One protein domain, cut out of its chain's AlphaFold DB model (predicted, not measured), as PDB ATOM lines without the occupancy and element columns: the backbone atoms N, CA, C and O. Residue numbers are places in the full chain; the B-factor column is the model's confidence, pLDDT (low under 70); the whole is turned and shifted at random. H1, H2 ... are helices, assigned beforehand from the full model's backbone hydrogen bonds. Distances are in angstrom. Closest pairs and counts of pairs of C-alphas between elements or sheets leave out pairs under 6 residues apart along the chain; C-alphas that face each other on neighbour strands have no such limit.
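This is residues 6 to 134 of the 134 residues of an uncharacterized protein of Nonlabens tegetincola (UniProt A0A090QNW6). One long helix, H4, spans two lobes: a loose lobe of loops and the short helices H1, H2 and H3 lies toward its first half, and at its other end H6 crosses H4 near residues 83 to 90, with the short helix H5 packed slantwise on H6. The 129 printed residues hold six named helices, H1 to H6 in chain order, and no named strand; the class is all helix. The whole is only just compact, close to loose, with a radius of gyration of the C-alphas of 16.6 A and spans of 48 by 35 by 24 A.

H1, residues 8 to 13, touches no helix. H2, residues 36 to 39, is close to but not clearly touching H3, residues 55 to 63; their closest C-alphas, Phe 38 and Ile 62, are 6.2 A apart. The hub is H4, residues 66 to 93. With residues 68 to 69 alone it touches H3, about perpendicular at 77 degrees, the closest C-alphas being those of Ile 61 and Ala 68, 5.3 A apart. With residues 86 to 90 alone it only just touches H5, residues 97 to 105, with 3 pairs of C-alphas within 8 A, the closest Val 86 and Ile 100 at 7.1 A. H6, residues 113 to 133, touches H5 at a steep tilt of 51 degrees, opposite ways, the closest C-alphas being Ala 97 and Lys 124, 5.4 A apart. Residues 123 to 130 of H6 alone touch residues 83 to 90 of H4, at 72 degrees, only just about perpendicular; the closest C-alphas, Glu 87 and Ile 127, are 6.6 A apart. Every O i to N i+4 pair is within hydrogen-bond range in H1, H3, H4, H5 and H6; H2 is too short for one.

H1 begins at C-alpha 8 (-7.865, -44.404, 26.806). H4 measures 39.0 A and H6 30.7 A, ending at C-alpha 133 (-0.713, -58.757, 32.366).

The printed part has no cut. The links H1 to H2 and H2 to H3 are long. Residues 106 to 115, of which 113 to 115 belong to H6, stand free. Confidence is under 70 at residues 34 to 40 and 134.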
ATOM      1  N   VAL A   6      -9.697 -36.658  28.843       84.19
ATOM      2  CA  VAL A   6      -8.806 -37.795  29.075       84.19
ATOM      3  C   VAL A   6      -9.364 -38.965  28.269       84.19
ATOM      4  O   VAL A   6     -10.536 -39.307  28.430       84.19
ATOM      5  N   ASP A   7      -8.548 -39.540  27.391       88.31
ATOM      6  CA  ASP A   7      -8.889 -40.704  26.568       88.31
ATOM      7  C   ASP A   7      -8.194 -41.983  27.075       88.31
ATOM      8  O   ASP A   7      -7.445 -41.969  28.056       88.31
ATOM      9  N   TRP A   8      -8.470 -43.121  26.431       87.69
ATOM     10  CA  TRP A   8      -7.865 -44.404  26.806       87.69
ATOM     11  C   TRP A   8      -6.346 -44.447  26.598       87.69
ATOM     12  O   TRP A   8      -5.662 -45.156  27.337       87.69
ATOM     13  N   GLU A   9      -5.805 -43.697  25.634       87.06
ATOM     14  CA  GLU A   9      -4.358 -43.635  25.409       87.06
ATOM     15  C   GLU A   9      -3.664 -42.920  26.570       87.06
ATOM     16  O   GLU A   9      -2.655 -43.403  27.088       87.06
ATOM     17  N   ASP A  10      -4.244 -41.812  27.037       84.06
ATOM     18  CA  ASP A  10      -3.777 -41.083  28.212       84.06
ATOM     19  C   ASP A  10      -3.852 -41.948  29.481       84.06
ATOM     20  O   ASP A  10      -2.893 -41.979  30.257       84.06
ATOM     21  N   ILE A  11      -4.939 -42.704  29.666       87.19
ATOM     22  CA  ILE A  11      -5.109 -43.626  30.803       87.19
ATOM     23  C   ILE A  11      -4.050 -44.736  30.783       87.19
ATOM     24  O   ILE A  11      -3.426 -45.005  31.812       87.19
ATOM     25  N   LYS A  12      -3.812 -45.352  29.620       87.38
ATOM     26  CA  LYS A  12      -2.816 -46.420  29.457       87.38
ATOM     27  C   LYS A  12      -1.396 -45.912  29.698       87.38
ATOM     28  O   LYS A  12      -0.623 -46.548  30.408       87.38
ATOM     29  N   ARG A  13      -1.054 -44.737  29.158       87.12
ATOM     30  CA  ARG A  13       0.262 -44.104  29.353       87.12
ATOM     31  C   ARG A  13       0.560 -43.810  30.826       87.12
ATOM     32  O   ARG A  13       1.720 -43.840  31.222       87.12
ATOM     33  N   LEU A  14      -0.470 -43.518  31.621       84.81
ATOM     34  CA  LEU A  14      -0.360 -43.228  33.053       84.81
ATOM     35  C   LEU A  14      -0.560 -44.461  33.951       84.81
ATOM     36  O   LEU A  14      -0.495 -44.327  35.171       84.81
ATOM     37  N   ASN A  15      -0.787 -45.645  33.369       86.94
ATOM     38  CA  ASN A  15      -1.075 -46.887  34.091       86.94
ATOM     39  C   ASN A  15      -2.278 -46.750  35.057       86.94
ATOM     40  O   ASN A  15      -2.212 -47.142  36.225       86.94
ATOM     41  N   LYS A  16      -3.366 -46.122  34.584       88.81
ATOM     42  CA  LYS A  16      -4.596 -45.853  35.358       88.81
ATOM     43  C   LYS A  16      -5.814 -46.632  34.852       88.81
ATOM     44  O   LYS A  16      -6.936 -46.274  35.189       88.81
ATOM     45  N   GLU A  17      -5.646 -47.694  34.069       90.94
ATOM     46  CA  GLU A  17      -6.746 -48.420  33.402       90.94
ATOM     47  C   GLU A  17      -7.798 -48.987  34.370       90.94
ATOM     48  O   GLU A  17      -8.982 -49.056  34.035       90.94
ATOM     49  N   LEU A  18      -7.384 -49.351  35.587       91.06
ATOM     50  CA  LEU A  18      -8.291 -49.808  36.645       91.06
ATOM     51  C   LEU A  18      -8.860 -48.670  37.490       91.06
ATOM     52  O   LEU A  18      -9.875 -48.849  38.151       91.06
ATOM     53  N   LYS A  19      -8.241 -47.493  37.442       88.50
ATOM     54  CA  LYS A  19      -8.551 -46.367  38.322       88.50
ATOM     55  C   LYS A  19      -9.397 -45.300  37.635       88.50
ATOM     56  O   LYS A  19     -10.199 -44.641  38.285       88.50
ATOM     57  N   TRP A  20      -9.234 -45.120  36.326       86.94
ATOM     58  CA  TRP A  20      -9.858 -44.048  35.551       86.94
ATOM     59  C   TRP A  20     -10.811 -44.597  34.480       86.94
ATOM     60  O   TRP A  20     -10.750 -45.760  34.071       86.94
ATOM     61  N   ARG A  21     -11.706 -43.723  34.011       84.94
ATOM     62  CA  ARG A  21     -12.501 -43.892  32.789       84.94
ATOM     63  C   ARG A  21     -12.303 -42.649  31.910       84.94
ATOM     64  O   ARG A  21     -12.071 -41.570  32.461       84.94
ATOM     65  N   PRO A  22     -12.378 -42.767  30.574       85.25
ATOM     66  CA  PRO A  22     -12.323 -41.606  29.700       85.25
ATOM     67  C   PRO A  22     -13.421 -40.601  30.030       85.25
ATOM     68  O   PRO A  22     -14.527 -40.975  30.421       85.25
ATOM     69  N   GLY A  23     -13.135 -39.322  29.828       85.06
ATOM     70  CA  GLY A  23     -14.106 -38.276  30.105       85.06
ATOM     71  C   GLY A  23     -13.490 -36.893  30.195       85.06
ATOM     72  O   GLY A  23     -12.354 -36.652  29.784       85.06
ATOM     73  N   LYS A  24     -14.263 -35.956  30.749       84.31
ATOM     74  CA  LYS A  24     -13.783 -34.594  30.983       84.31
ATOM     75  C   LYS A  24     -12.632 -34.629  31.977       84.31
ATOM     76  O   LYS A  24     -12.734 -35.218  33.048       84.31
ATOM     77  N   CYS A  25     -11.552 -33.930  31.649       79.50
ATOM     78  CA  CYS A  25     -10.418 -33.792  32.544       79.50
ATOM     79  C   CYS A  25     -10.860 -33.047  33.809       79.50
ATOM     80  O   CYS A  25     -11.182 -31.853  33.767       79.50
ATOM     81  N   ALA A  26     -10.838 -33.752  34.937       78.50
ATOM     82  CA  ALA A  26     -11.190 -33.215  36.244       78.50
ATOM     83  C   ALA A  26     -10.216 -32.126  36.719       78.50
ATOM     84  O   ALA A  26     -10.577 -31.299  37.544       78.50
ATOM     85  N   TYR A  27      -9.015 -32.043  36.144       74.69
ATOM     86  CA  TYR A  27      -8.057 -30.979  36.442       74.69
ATOM     87  C   TYR A  27      -8.479 -29.641  35.819       74.69
ATOM     88  O   TYR A  27      -8.651 -28.640  36.513       74.69
ATOM     89  N   CYS A  28      -8.775 -29.631  34.514       74.12
ATOM     90  CA  CYS A  28      -9.165 -28.417  33.781       74.12
ATOM     91  C   CYS A  28     -10.682 -28.215  33.632       74.12
ATOM     92  O   CYS A  28     -11.124 -27.262  32.995       74.12
ATOM     93  N   ASN A  29     -11.502 -29.095  34.209       74.81
ATOM     94  CA  ASN A  29     -12.963 -29.080  34.088       74.81
ATOM     95  C   ASN A  29     -13.465 -29.160  32.639       74.81
ATOM     96  O   ASN A  29     -14.400 -28.449  32.271       74.81
ATOM     97  N   GLY A  30     -12.798 -29.920  31.775       74.25
ATOM     98  CA  GLY A  30     -13.161 -29.922  30.356       74.25
ATOM     99  C   GLY A  30     -12.656 -28.718  29.554       74.25
ATOM    100  O   GLY A  30     -12.829 -28.697  28.343       74.25
ATOM    101  N   LYS A  31     -12.035 -27.706  30.183       75.75
ATOM    102  CA  LYS A  31     -11.695 -26.438  29.505       75.75
ATOM    103  C   LYS A  31     -10.405 -26.477  28.688       75.75
ATOM    104  O   LYS A  31     -10.136 -25.535  27.954       75.75
ATOM    105  N   GLY A  32      -9.569 -27.497  28.874       73.12
ATOM    106  CA  GLY A  32      -8.270 -27.600  28.202       73.12
ATOM    107  C   GLY A  32      -7.251 -26.536  28.622       73.12
ATOM    108  O   GLY A  32      -6.280 -26.282  27.923       73.12
ATOM    109  N   LYS A  33      -7.463 -25.891  29.772       72.06
ATOM    110  CA  LYS A  33      -6.534 -24.909  30.336       72.06
ATOM    111  C   LYS A  33      -6.301 -25.220  31.803       72.06
ATOM    112  O   LYS A  33      -7.259 -25.353  32.566       72.06
ATOM    113  N   ILE A  34      -5.038 -25.360  32.173       66.25
ATOM    114  CA  ILE A  34      -4.582 -25.572  33.544       66.25
ATOM    115  C   ILE A  34      -3.729 -24.356  33.898       66.25
ATOM    116  O   ILE A  34      -2.942 -23.900  33.074       66.25
ATOM    117  N   ASN A  35      -3.947 -23.777  35.076       66.88
ATOM    118  CA  ASN A  35      -3.078 -22.718  35.579       66.88
ATOM    119  C   ASN A  35      -1.768 -23.367  36.053       66.88
ATOM    120  O   ASN A  35      -1.827 -24.342  36.799       66.88
ATOM    121  N   GLU A  36      -0.612 -22.835  35.652       64.44
ATOM    122  CA  GLU A  36       0.720 -23.364  36.007       64.44
ATOM    123  C   GLU A  36       0.919 -23.522  37.525       64.44
ATOM    124  O   GLU A  36       1.604 -24.433  37.981       64.44
ATOM    125  N   SER A  37       0.244 -22.699  38.334       65.69
ATOM    126  CA  SER A  37       0.272 -22.811  39.801       65.69
ATOM    127  C   SER A  37      -0.363 -24.094  40.363       65.69
ATOM    128  O   SER A  37      -0.180 -24.390  41.546       65.69
ATOM    129  N   PHE A  38      -1.105 -24.851  39.548       65.50
ATOM    130  CA  PHE A  38      -1.759 -26.092  39.960       65.50
ATOM    131  C   PHE A  38      -0.833 -27.305  39.855       65.50
ATOM    132  O   PHE A  38      -0.818 -28.114  40.782       65.50
ATOM    133  N   GLU A  39      -0.020 -27.399  38.797       62.25
ATOM    134  CA  GLU A  39       0.799 -28.592  38.502       62.25
ATOM    135  C   GLU A  39       1.783 -28.935  39.632       62.25
ATOM    136  O   GLU A  39       2.089 -30.104  39.856       62.25
ATOM    137  N   ASN A  40       2.199 -27.933  40.411       64.56
ATOM    138  CA  ASN A  40       3.112 -28.104  41.544       64.56
ATOM    139  C   ASN A  40       2.429 -28.532  42.854       64.56
ATOM    140  O   ASN A  40       3.117 -28.861  43.816       64.56
ATOM    141  N   LYS A  41       1.094 -28.485  42.932       72.44
ATOM    142  CA  LYS A  41       0.346 -28.723  44.181       72.44
ATOM    143  C   LYS A  41      -0.376 -30.059  44.213       72.44
ATOM    144  O   LYS A  41      -0.599 -30.606  45.289       72.44
ATOM    145  N   VAL A  42      -0.778 -30.561  43.050       70.88
ATOM    146  CA  VAL A  42      -1.576 -31.781  42.940       70.88
ATOM    147  C   VAL A  42      -1.003 -32.636  41.834       70.88
ATOM    148  O   VAL A  42      -0.950 -32.192  40.684       70.88
ATOM    149  N   ALA A  43      -0.632 -33.865  42.195       75.56
ATOM    150  CA  ALA A  43      -0.170 -34.862  41.249       75.56
ATOM    151  C   ALA A  43      -1.189 -35.022  40.125       75.56
ATOM    152  O   ALA A  43      -2.397 -35.165  40.320       75.56
ATOM    153  N   VAL A  44      -0.651 -34.948  38.926       71.75
ATOM    154  CA  VAL A  44      -1.387 -34.800  37.681       71.75
ATOM    155  C   VAL A  44      -2.193 -36.086  37.387       71.75
ATOM    156  O   VAL A  44      -3.253 -36.060  36.764       71.75
ATOM    157  N   ASP A  45      -1.733 -37.209  37.931       70.00
ATOM    158  CA  ASP A  45      -2.274 -38.555  37.807       70.00
ATOM    159  C   ASP A  45      -3.082 -39.018  39.042       70.00
ATOM    160  O   ASP A  45      -3.320 -40.215  39.215       70.00
ATOM    161  N   THR A  46      -3.538 -38.094  39.895       78.75
ATOM    162  CA  THR A  46      -4.379 -38.433  41.057       78.75
ATOM    163  C   THR A  46      -5.746 -39.006  40.655       78.75
ATOM    164  O   THR A  46      -6.465 -38.439  39.836       78.75
ATOM    165  N   THR A  47      -6.136 -40.121  41.268       81.31
ATOM    166  CA  THR A  47      -7.428 -40.811  41.075       81.31
ATOM    167  C   THR A  47      -8.560 -40.161  41.853       81.31
ATOM    168  O   THR A  47      -9.721 -40.343  41.514       81.31
ATOM    169  N   TYR A  48      -8.240 -39.358  42.868       82.12
ATOM    170  CA  TYR A  48      -9.254 -38.715  43.700       82.12
ATOM    171  C   TYR A  48      -9.918 -37.508  43.026       82.12
ATOM    172  O   TYR A  48     -11.031 -37.122  43.378       82.12
ATOM    173  N   LEU A  49      -9.246 -36.890  42.052       80.50
ATOM    174  CA  LEU A  49      -9.809 -35.765  41.320       80.50
ATOM    175  C   LEU A  49     -10.688 -36.290  40.183       80.50
ATOM    176  O   LEU A  49     -10.219 -36.496  39.065       80.50
ATOM    177  N   THR A  50     -11.968 -36.491  40.471       80.88
ATOM    178  CA  THR A  50     -12.964 -36.985  39.514       80.88
ATOM    179  C   THR A  50     -13.911 -35.870  39.054       80.88
ATOM    180  O   THR A  50     -13.936 -34.767  39.606       80.88
ATOM    181  N   SER A  51     -14.660 -36.107  37.973       73.94
ATOM    182  CA  SER A  51     -15.569 -35.103  37.394       73.94
ATOM    183  C   SER A  51     -16.830 -34.848  38.222       73.94
ATOM    184  O   SER A  51     -17.443 -33.793  38.085       73.94
ATOM    185  N   ASP A  52     -17.211 -35.818  39.043       78.00
ATOM    186  CA  ASP A  52     -18.343 -35.816  39.971       78.00
ATOM    187  C   ASP A  52     -17.978 -35.255  41.356       78.00
ATOM    188  O   ASP A  52     -18.866 -34.952  42.154       78.00
ATOM    189  N   LEU A  53     -16.687 -35.036  41.629       83.44
ATOM    190  CA  LEU A  53     -16.239 -34.414  42.867       83.44
ATOM    191  C   LEU A  53     -16.847 -33.011  43.016       83.44
ATOM    192  O   LEU A  53     -16.761 -32.174  42.110       83.44
ATOM    193  N   ASN A  54     -17.417 -32.727  44.193       85.62
ATOM    194  CA  ASN A  54     -17.983 -31.414  44.492       85.62
ATOM    195  C   ASN A  54     -16.950 -30.307  44.213       85.62
ATOM    196  O   ASN A  54     -15.781 -30.403  44.596       85.62
ATOM    197  N   LYS A  55     -17.406 -29.224  43.579       84.12
ATOM    198  CA  LYS A  55     -16.623 -28.032  43.252       84.12
ATOM    199  C   LYS A  55     -15.816 -27.511  44.444       84.12
ATOM    200  O   LYS A  55     -14.664 -27.130  44.255       84.12
ATOM    201  N   ASP A  56     -16.383 -27.514  45.648       86.25
ATOM    202  CA  ASP A  56     -15.683 -27.030  46.845       86.25
ATOM    203  C   ASP A  56     -14.512 -27.931  47.231       86.25
ATOM    204  O   ASP A  56     -13.413 -27.445  47.500       86.25
ATOM    205  N   GLU A  57     -14.718 -29.246  47.209       86.50
ATOM    206  CA  GLU A  57     -13.671 -30.217  47.520       86.50
ATOM    207  C   GLU A  57     -12.568 -30.190  46.464       86.50
ATOM    208  O   GLU A  57     -11.383 -30.109  46.783       86.50
ATOM    209  N   ARG A  58     -12.959 -30.116  45.194       83.88
ATOM    210  CA  ARG A  58     -12.038 -29.892  44.086       83.88
ATOM    211  C   ARG A  58     -11.202 -28.626  44.278       83.88
ATOM    212  O   ARG A  58      -9.987 -28.670  44.102       83.88
ATOM    213  N   ASN A  59     -11.821 -27.505  44.647       84.25
ATOM    214  CA  ASN A  59     -11.102 -26.254  44.891       84.25
ATOM    215  C   ASN A  59     -10.112 -26.382  46.055       84.25
ATOM    216  O   ASN A  59      -9.028 -25.810  45.979       84.25
ATOM    217  N   ARG A  60     -10.452 -27.139  47.108       87.31
ATOM    218  CA  ARG A  60      -9.549 -27.414  48.239       87.31
ATOM    219  C   ARG A  60      -8.336 -28.236  47.819       87.31
ATOM    220  O   ARG A  60      -7.222 -27.893  48.196       87.31
ATOM    221  N   ILE A  61      -8.532 -29.281  47.019       84.62
ATOM    222  CA  ILE A  61      -7.421 -30.080  46.480       84.62
ATOM    223  C   ILE A  61      -6.516 -29.182  45.633       84.62
ATOM    224  O   ILE A  61      -5.318 -29.088  45.883       84.62
ATOM    225  N   ILE A  62      -7.111 -28.451  44.689       80.56
ATOM    226  CA  ILE A  62      -6.401 -27.564  43.761       80.56
ATOM    227  C   ILE A  62      -5.646 -26.440  44.494       80.56
ATOM    228  O   ILE A  62      -4.567 -26.030  44.061       80.56
ATOM    229  N   SER A  63      -6.176 -25.934  45.610       83.88
ATOM    230  CA  SER A  63      -5.503 -24.901  46.402       83.88
ATOM    231  C   SER A  63      -4.348 -25.434  47.257       83.88
ATOM    232  O   SER A  63      -3.520 -24.631  47.698       83.88
ATOM    233  N   GLY A  64      -4.235 -26.759  47.414       82.88
ATOM    234  CA  GLY A  64      -3.229 -27.426  48.241       82.88
ATOM    235  C   GLY A  64      -3.656 -27.595  49.700       82.88
ATOM    236  O   GLY A  64      -2.806 -27.620  50.584       82.88
ATOM    237  N   ASN A  65      -4.961 -27.666  49.985       89.88
ATOM    238  CA  ASN A  65      -5.448 -27.917  51.339       89.88
ATOM    239  C   ASN A  65      -5.005 -29.304  51.829       89.88
ATOM    240  O   ASN A  65      -5.396 -30.323  51.262       89.88
ATOM    241  N   GLU A  66      -4.248 -29.339  52.923       88.94
ATOM    242  CA  GLU A  66      -3.622 -30.558  53.442       88.94
ATOM    243  C   GLU A  66      -4.628 -31.677  53.743       88.94
ATOM    244  O   GLU A  66      -4.425 -32.818  53.337       88.94
ATOM    245  N   GLN A  67      -5.766 -31.363  54.370       90.81
ATOM    246  CA  GLN A  67      -6.782 -32.375  54.677       90.81
ATOM    247  C   GLN A  67      -7.414 -32.973  53.415       90.81
ATOM    248  O   GLN A  67      -7.705 -34.168  53.380       90.81
ATOM    249  N   ALA A  68      -7.628 -32.159  52.382       88.62
ATOM    250  CA  ALA A  68      -8.141 -32.631  51.099       88.62
ATOM    251  C   ALA A  68      -7.112 -33.511  50.369       88.62
ATOM    252  O   ALA A  68      -7.465 -34.559  49.830       88.62
ATOM    253  N   LEU A  69      -5.829 -33.140  50.420       86.94
ATOM    254  CA  LEU A  69      -4.741 -33.957  49.878       86.94
ATOM    255  C   LEU A  69      -4.621 -35.300  50.610       86.94
ATOM    256  O   LEU A  69      -4.513 -36.340  49.961       86.94
ATOM    257  N   LEU A  70      -4.722 -35.305  51.943       89.88
ATOM    258  CA  LEU A  70      -4.714 -36.528  52.752       89.88
ATOM    259  C   LEU A  70      -5.886 -37.456  52.412       89.88
ATOM    260  O   LEU A  70      -5.688 -38.666  52.301       89.88
ATOM    261  N   ARG A  71      -7.092 -36.911  52.189       89.81
ATOM    262  CA  ARG A  71      -8.232 -37.704  51.695       89.81
ATOM    263  C   ARG A  71      -7.931 -38.339  50.342       89.81
ATOM    264  O   ARG A  71      -8.236 -39.514  50.161       89.81
ATOM    265  N   GLY A  72      -7.282 -37.604  49.437       87.12
ATOM    266  CA  GLY A  72      -6.869 -38.135  48.140       87.12
ATOM    267  C   GLY A  72      -5.854 -39.271  48.239       87.12
ATOM    268  O   GLY A  72      -6.026 -40.299  47.589       87.12
ATOM    269  N   ILE A  73      -4.850 -39.138  49.108       88.19
ATOM    270  CA  ILE A  73      -3.868 -40.202  49.373       88.19
ATOM    271  C   ILE A  73      -4.556 -41.443  49.955       88.19
ATOM    272  O   ILE A  73      -4.288 -42.567  49.530       88.19
ATOM    273  N   LEU A  74      -5.468 -41.255  50.913       90.06
ATOM    274  CA  LEU A  74      -6.211 -42.363  51.510       90.06
ATOM    275  C   LEU A  74      -7.120 -43.053  50.485       90.06
ATOM    276  O   LEU A  74      -7.232 -44.276  50.501       90.06
ATOM    277  N   PHE A  75      -7.758 -42.287  49.600       90.25
ATOM    278  CA  PHE A  75      -8.599 -42.820  48.532       90.25
ATOM    279  C   PHE A  75      -7.797 -43.670  47.540       90.25
ATOM    280  O   PHE A  75      -8.213 -44.778  47.205       90.25
ATOM    281  N   GLU A  76      -6.624 -43.189  47.123       89.06
ATOM    282  CA  GLU A  76      -5.691 -43.952  46.286       89.06
ATOM    283  C   GLU A  76      -5.315 -45.276  46.944       89.06
ATOM    284  O   GLU A  76      -5.499 -46.336  46.347       89.06
ATOM    285  N   LYS A  77      -4.889 -45.223  48.211       91.81
ATOM    286  CA  LYS A  77      -4.516 -46.422  48.963       91.81
ATOM    287  C   LYS A  77      -5.673 -47.418  49.066       91.81
ATOM    288  O   LYS A  77      -5.480 -48.595  48.802       91.81
ATOM    289  N   LYS A  78      -6.883 -46.950  49.395       92.56
ATOM    290  CA  LYS A  78      -8.078 -47.808  49.460       92.56
ATOM    291  C   LYS A  78      -8.392 -48.462  48.115       92.56
ATOM    292  O   LYS A  78      -8.771 -49.628  48.083       92.56
ATOM    293  N   THR A  79      -8.226 -47.722  47.021       91.62
ATOM    294  CA  THR A  79      -8.451 -48.236  45.664       91.62
ATOM    295  C   THR A  79      -7.435 -49.325  45.319       91.62
ATOM    296  O   THR A  79      -7.820 -50.377  44.813       91.62
ATOM    297  N   ASP A  80      -6.155 -49.109  45.633       93.38
ATOM    298  CA  ASP A  80      -5.101 -50.110  45.432       93.38
ATOM    299  C   ASP A  80      -5.318 -51.353  46.296       93.38
ATOM    300  O   ASP A  80      -5.241 -52.475  45.793       93.38
ATOM    301  N   ASP A  81      -5.650 -51.164  47.573       95.62
ATOM    302  CA  ASP A  81      -5.937 -52.258  48.498       95.62
ATOM    303  C   ASP A  81      -7.123 -53.099  48.001       95.62
ATOM    304  O   ASP A  81      -7.040 -54.328  48.000       95.62
ATOM    305  N   PHE A  82      -8.190 -52.463  47.506       96.19
ATOM    306  CA  PHE A  82      -9.336 -53.157  46.910       96.19
ATOM    307  C   PHE A  82      -8.939 -53.975  45.673       96.19
ATOM    308  O   PHE A  82      -9.264 -55.159  45.587       96.19
ATOM    309  N   ILE A  83      -8.195 -53.379  44.733       95.81
ATOM    310  CA  ILE A  83      -7.727 -54.076  43.523       95.81
ATOM    311  C   ILE A  83      -6.886 -55.303  43.900       95.81
ATOM    312  O   ILE A  83      -7.093 -56.387  43.350       95.81
ATOM    313  N   ASN A  84      -5.966 -55.150  44.855       95.44
ATOM    314  CA  ASN A  84      -5.103 -56.236  45.318       95.44
ATOM    315  C   ASN A  84      -5.903 -57.351  46.010       95.44
ATOM    316  O   ASN A  84      -5.608 -58.531  45.822       95.44
ATOM    317  N   GLN A  85      -6.936 -57.004  46.782       96.56
ATOM    318  CA  GLN A  85      -7.825 -57.987  47.404       96.56
ATOM    319  C   GLN A  85      -8.621 -58.775  46.360       96.56
ATOM    320  O   GLN A  85      -8.699 -59.998  46.458       96.56
ATOM    321  N   VAL A  86      -9.164 -58.113  45.332       97.25
ATOM    322  CA  VAL A  86      -9.856 -58.790  44.219       97.25
ATOM    323  C   VAL A  86      -8.918 -59.769  43.507       97.25
ATOM    324  O   VAL A  86      -9.285 -60.922  43.278       97.25
ATOM    325  N   GLU A  87      -7.689 -59.345  43.203       95.12
ATOM    326  CA  GLU A  87      -6.669 -60.205  42.595       95.12
ATOM    327  C   GLU A  87      -6.331 -61.413  43.479       95.12
ATOM    328  O   GLU A  87      -6.248 -62.546  42.995       95.12
ATOM    329  N   PHE A  88      -6.177 -61.203  44.787       95.69
ATOM    330  CA  PHE A  88      -5.924 -62.278  45.739       95.69
ATOM    331  C   PHE A  88      -7.088 -63.278  45.796       95.69
ATOM    332  O   PHE A  88      -6.871 -64.485  45.682       95.69
ATOM    333  N   LEU A  89      -8.325 -62.792  45.919       96.38
ATOM    334  CA  LEU A  89      -9.524 -63.631  45.966       96.38
ATOM    335  C   LEU A  89      -9.697 -64.439  44.677       96.38
ATOM    336  O   LEU A  89     -10.039 -65.622  44.734       96.38
ATOM    337  N   LYS A  90      -9.388 -63.845  43.519       95.62
ATOM    338  CA  LYS A  90      -9.414 -64.573  42.251       95.62
ATOM    339  C   LYS A  90      -8.300 -65.617  42.155       95.62
ATOM    340  O   LYS A  90      -8.571 -66.755  41.791       95.62
ATOM    341  N   SER A  91      -7.056 -65.251  42.458       93.56
ATOM    342  CA  SER A  91      -5.888 -66.122  42.249       93.56
ATOM    343  C   SER A  91      -5.761 -67.245  43.282       93.56
ATOM    344  O   SER A  91      -5.322 -68.343  42.945       93.56
ATOM    345  N   ARG A  92      -6.140 -66.993  44.541       93.50
ATOM    346  CA  ARG A  92      -6.030 -67.958  45.649       93.50
ATOM    347  C   ARG A  92      -7.354 -68.615  46.001       93.50
ATOM    348  O   ARG A  92      -7.366 -69.801  46.308       93.50
ATOM    349  N   GLY A  93      -8.445 -67.855  45.959       90.12
ATOM    350  CA  GLY A  93      -9.788 -68.363  46.246       90.12
ATOM    351  C   GLY A  93     -10.493 -68.964  45.031       90.12
ATOM    352  O   GLY A  93     -11.516 -69.617  45.197       90.12
ATOM    353  N   ASN A  94      -9.969 -68.744  43.816       94.00
ATOM    354  CA  ASN A  94     -10.611 -69.096  42.546       94.00
ATOM    355  C   ASN A  94     -12.055 -68.574  42.406       94.00
ATOM    356  O   ASN A  94     -12.847 -69.118  41.639       94.00
ATOM    357  N   LEU A  95     -12.384 -67.494  43.113       96.75
ATOM    358  CA  LEU A  95     -13.725 -66.926  43.098       96.75
ATOM    359  C   LEU A  95     -14.007 -66.230  41.760       96.75
ATOM    360  O   LEU A  95     -13.116 -65.657  41.124       96.75
ATOM    361  N   SER A  96     -15.253 -66.290  41.313       96.88
ATOM    362  CA  SER A  96     -15.769 -65.517  40.185       96.88
ATOM    363  C   SER A  96     -16.015 -64.056  40.575       96.88
ATOM    364  O   SER A  96     -16.121 -63.718  41.752       96.88
ATOM    365  N   ALA A  97     -16.152 -63.173  39.579       97.00
ATOM    366  CA  ALA A  97     -16.475 -61.767  39.831       97.00
ATOM    367  C   ALA A  97     -17.770 -61.604  40.643       97.00
ATOM    368  O   ALA A  97     -17.827 -60.783  41.555       97.00
ATOM    369  N   LYS A  98     -18.777 -62.439  40.359       96.75
ATOM    370  CA  LYS A  98     -20.050 -62.459  41.078       96.75
ATOM    371  C   LYS A  98     -19.873 -62.851  42.549       96.75
ATOM    372  O   LYS A  98     -20.370 -62.145  43.415       96.75
ATOM    373  N   GLU A  99     -19.129 -63.917  42.839       97.31
ATOM    374  CA  GLU A  99     -18.879 -64.357  44.224       97.31
ATOM    375  C   GLU A  99     -18.082 -63.315  45.020       97.31
ATOM    376  O   GLU A  99     -18.384 -63.053  46.181       97.31
ATOM    377  N   ILE A 100     -17.093 -62.672  44.390       97.44
ATOM    378  CA  ILE A 100     -16.334 -61.578  45.015       97.44
ATOM    379  C   ILE A 100     -17.248 -60.375  45.279       97.44
ATOM    380  O   ILE A 100     -17.168 -59.770  46.343       97.44
ATOM    381  N   THR A 101     -18.140 -60.044  44.342       96.62
ATOM    382  CA  THR A 101     -19.137 -58.977  44.525       96.62
ATOM    383  C   THR A 101     -20.024 -59.288  45.720       96.62
ATOM    384  O   THR A 101     -20.147 -58.471  46.622       96.62
ATOM    385  N   GLU A 102     -20.599 -60.488  45.763       94.81
ATOM    386  CA  GLU A 102     -21.460 -60.922  46.863       94.81
ATOM    387  C   GLU A 102     -20.729 -60.874  48.208       94.81
ATOM    388  O   GLU A 102     -21.312 -60.401  49.177       94.81
ATOM    389  N   PHE A 103     -19.445 -61.247  48.256       94.56
ATOM    390  CA  PHE A 103     -18.617 -61.129  49.458       94.56
ATOM    391  C   PHE A 103     -18.519 -59.687  49.984       94.56
ATOM    392  O   PHE A 103     -18.706 -59.462  51.179       94.56
ATOM    393  N   TYR A 104     -18.269 -58.705  49.111       94.00
ATOM    394  CA  TYR A 104     -18.191 -57.294  49.518       94.00
ATOM    395  C   TYR A 104     -19.539 -56.691  49.917       94.00
ATOM    396  O   TYR A 104     -19.556 -55.678  50.608       94.00
ATOM    397  N   LEU A 105     -20.650 -57.309  49.511       93.62
ATOM    398  CA  LEU A 105     -22.001 -56.846  49.821       93.62
ATOM    399  C   LEU A 105     -22.593 -57.468  51.090       93.62
ATOM    400  O   LEU A 105     -23.625 -56.999  51.553       93.62
ATOM    401  N   ILE A 106     -21.945 -58.474  51.690       91.31
ATOM    402  CA  ILE A 106     -22.356 -59.059  52.981       91.31
ATOM    403  C   ILE A 106     -22.628 -58.003  54.074       91.31
ATOM    404  O   ILE A 106     -23.631 -58.149  54.773       91.31
ATOM    405  N   PRO A 107     -21.774 -56.977  54.286       90.00
ATOM    406  CA  PRO A 107     -22.011 -55.976  55.327       90.00
ATOM    407  C   PRO A 107     -23.054 -54.908  54.952       90.00
ATOM    408  O   PRO A 107     -23.421 -54.115  55.819       90.00
ATOM    409  N   GLU A 108     -23.517 -54.855  53.700       86.12
ATOM    410  CA  GLU A 108     -24.401 -53.797  53.205       86.12
ATOM    411  C   GLU A 108     -25.877 -54.172  53.407       86.12
ATOM    412  O   GLU A 108     -26.338 -55.223  52.967       86.12
ATOM    413  N   ASN A 109     -26.638 -53.301  54.079       74.00
ATOM    414  CA  ASN A 109     -28.040 -53.580  54.423       74.00
ATOM    415  C   ASN A 109     -29.012 -53.311  53.262       74.00
ATOM    416  O   ASN A 109     -30.012 -54.012  53.127       74.00
ATOM    417  N   GLU A 110     -28.732 -52.305  52.431       82.44
ATOM    418  CA  GLU A 110     -29.556 -51.921  51.283       82.44
ATOM    419  C   GLU A 110     -28.640 -51.406  50.172       82.44
ATOM    420  O   GLU A 110     -28.106 -50.303  50.273       82.44
ATOM    421  N   ILE A 111     -28.450 -52.197  49.115       87.38
ATOM    422  CA  ILE A 111     -27.753 -51.751  47.908       87.38
ATOM    423  C   ILE A 111     -28.695 -51.837  46.715       87.38
ATOM    424  O   ILE A 111     -29.460 -52.801  46.579       87.38
ATOM    425  N   SER A 112     -28.668 -50.824  45.852       90.12
ATOM    426  CA  SER A 112     -29.475 -50.853  44.638       90.12
ATOM    427  C   SER A 112     -28.948 -51.904  43.659       90.12
ATOM    428  O   SER A 112     -27.788 -52.329  43.698       90.12
ATOM    429  N   ARG A 113     -29.819 -52.337  42.742       89.56
ATOM    430  CA  ARG A 113     -29.425 -53.260  41.675       89.56
ATOM    431  C   ARG A 113     -28.317 -52.664  40.801       89.56
ATOM    432  O   ARG A 113     -27.379 -53.382  40.468       89.56
ATOM    433  N   ASP A 114     -28.419 -51.377  40.490       90.44
ATOM    434  CA  ASP A 114     -27.473 -50.674  39.625       90.44
ATOM    435  C   ASP A 114     -26.081 -50.604  40.277       90.44
ATOM    436  O   ASP A 114     -25.093 -50.958  39.644       90.44
ATOM    437  N   GLU A 115     -25.992 -50.272  41.569       89.00
ATOM    438  CA  GLU A 115     -24.715 -50.258  42.309       89.00
ATOM    439  C   GLU A 115     -24.064 -51.645  42.382       89.00
ATOM    440  O   GLU A 115     -22.842 -51.778  42.264       89.00
ATOM    441  N   LYS A 116     -24.872 -52.701  42.545       93.19
ATOM    442  CA  LYS A 116     -24.374 -54.080  42.501       93.19
ATOM    443  C   LYS A 116     -23.809 -54.427  41.121       93.19
ATOM    444  O   LYS A 116     -22.736 -55.025  41.048       93.19
ATOM    445  N   GLU A 117     -24.524 -54.082  40.051       94.38
ATOM    446  CA  GLU A 117     -24.080 -54.324  38.672       94.38
ATOM    447  C   GLU A 117     -22.788 -53.541  38.368       94.38
ATOM    448  O   GLU A 117     -21.833 -54.112  37.840       94.38
ATOM    449  N   GLU A 118     -22.690 -52.282  38.806       92.69
ATOM    450  CA  GLU A 118     -21.480 -51.467  38.659       92.69
ATOM    451  C   GLU A 118     -20.267 -52.054  39.395       92.69
ATOM    452  O   GLU A 118     -19.155 -52.067  38.848       92.69
ATOM    453  N   LEU A 119     -20.464 -52.552  40.620       94.69
ATOM    454  CA  LEU A 119     -19.407 -53.199  41.395       94.69
ATOM    455  C   LEU A 119     -18.943 -54.499  40.729       94.69
ATOM    456  O   LEU A 119     -17.736 -54.722  40.591       94.69
ATOM    457  N   GLU A 120     -19.882 -55.339  40.285       96.50
ATOM    458  CA  GLU A 120     -19.561 -56.599  39.612       96.50
ATOM    459  C   GLU A 120     -18.762 -56.359  38.330       96.50
ATOM    460  O   GLU A 120     -17.740 -57.009  38.096       96.50
ATOM    461  N   ASP A 121     -19.175 -55.384  37.522       96.25
ATOM    462  CA  ASP A 121     -18.477 -55.031  36.289       96.25
ATOM    463  C   ASP A 121     -17.092 -54.438  36.556       96.25
ATOM    464  O   ASP A 121     -16.133 -54.729  35.830       96.25
ATOM    465  N   TYR A 122     -16.933 -53.663  37.633       95.06
ATOM    466  CA  TYR A 122     -15.611 -53.199  38.035       95.06
ATOM    467  C   TYR A 122     -14.693 -54.366  38.429       95.06
ATOM    468  O   TYR A 122     -13.546 -54.422  37.975       95.06
ATOM    469  N   ILE A 123     -15.200 -55.333  39.198       97.25
ATOM    470  CA  ILE A 123     -14.456 -56.538  39.587       97.25
ATOM    471  C   ILE A 123     -14.077 -57.375  38.357       97.25
ATOM    472  O   ILE A 123     -12.920 -57.795  38.249       97.25
ATOM    473  N   LYS A 124     -14.996 -57.580  37.399       96.62
ATOM    474  CA  LYS A 124     -14.694 -58.270  36.127       96.62
ATOM    475  C   LYS A 124     -13.524 -57.607  35.408       96.62
ATOM    476  O   LYS A 124     -12.556 -58.283  35.065       96.62
ATOM    477  N   ARG A 125     -13.561 -56.279  35.273       94.62
ATOM    478  CA  ARG A 125     -12.494 -55.505  34.624       94.62
ATOM    479  C   ARG A 125     -11.143 -55.670  35.325       94.62
ATOM    480  O   ARG A 125     -10.122 -55.765  34.648       94.62
ATOM    481  N   ILE A 126     -11.117 -55.717  36.662       95.31
ATOM    482  CA  ILE A 126      -9.885 -55.982  37.426       95.31
ATOM    483  C   ILE A 126      -9.322 -57.361  37.069       95.31
ATOM    484  O   ILE A 126      -8.140 -57.471  36.742       95.31
ATOM    485  N   ILE A 127     -10.164 -58.396  37.102       94.81
ATOM    486  CA  ILE A 127      -9.763 -59.779  36.811       94.81
ATOM    487  C   ILE A 127      -9.211 -59.898  35.386       94.81
ATOM    488  O   ILE A 127      -8.124 -60.440  35.191       94.81
ATOM    489  N   GLU A 128      -9.922 -59.361  34.395       94.00
ATOM    490  CA  GLU A 128      -9.497 -59.381  32.992       94.00
ATOM    491  C   GLU A 128      -8.153 -58.674  32.793       94.00
ATOM    492  O   GLU A 128      -7.252 -59.199  32.139       94.00
ATOM    493  N   PHE A 129      -7.980 -57.499  33.403       91.88
ATOM    494  CA  PHE A 129      -6.742 -56.733  33.292       91.88
ATOM    495  C   PHE A 129      -5.539 -57.451  33.912       91.88
ATOM    496  O   PHE A 129      -4.450 -57.427  33.340       91.88
ATOM    497  N   LYS A 130      -5.721 -58.091  35.075       89.50
ATOM    498  CA  LYS A 130      -4.655 -58.824  35.776       89.50
ATOM    499  C   LYS A 130      -4.276 -60.121  35.060       89.50
ATOM    500  O   LYS A 130      -3.090 -60.426  34.970       89.50
ATOM    501  N   ASN A 131      -5.252 -60.820  34.479       86.19
ATOM    502  CA  ASN A 131      -5.001 -62.011  33.666       86.19
ATOM    503  C   ASN A 131      -4.243 -61.680  32.372       86.19
ATOM    504  O   ASN A 131      -3.380 -62.445  31.970       86.19
ATOM    505  N   ASN A 132      -4.527 -60.535  31.743       82.81
ATOM    506  CA  ASN A 132      -3.852 -60.109  30.510       82.81
ATOM    507  C   ASN A 132      -2.434 -59.544  30.735       82.81
ATOM    508  O   ASN A 132      -1.700 -59.348  29.766       82.81
ATOM    509  N   LYS A 133      -2.062 -59.219  31.983       71.50
ATOM    510  CA  LYS A 133      -0.713 -58.757  32.366       71.50
ATOM    511  C   LYS A 133       0.138 -59.840  33.056       71.50
ATOM    512  O   LYS A 133       1.304 -59.556  33.327       71.50
ATOM    513  N   SER A 134      -0.431 -61.016  33.352       54.19
ATOM    514  CA  SER A 134       0.286 -62.193  33.885       54.19
ATOM    515  C   SER A 134       0.796 -63.077  32.756       54.19
ATOM    516  O   SER A 134       1.884 -63.663  32.936       54.19
TER     517      SER A 134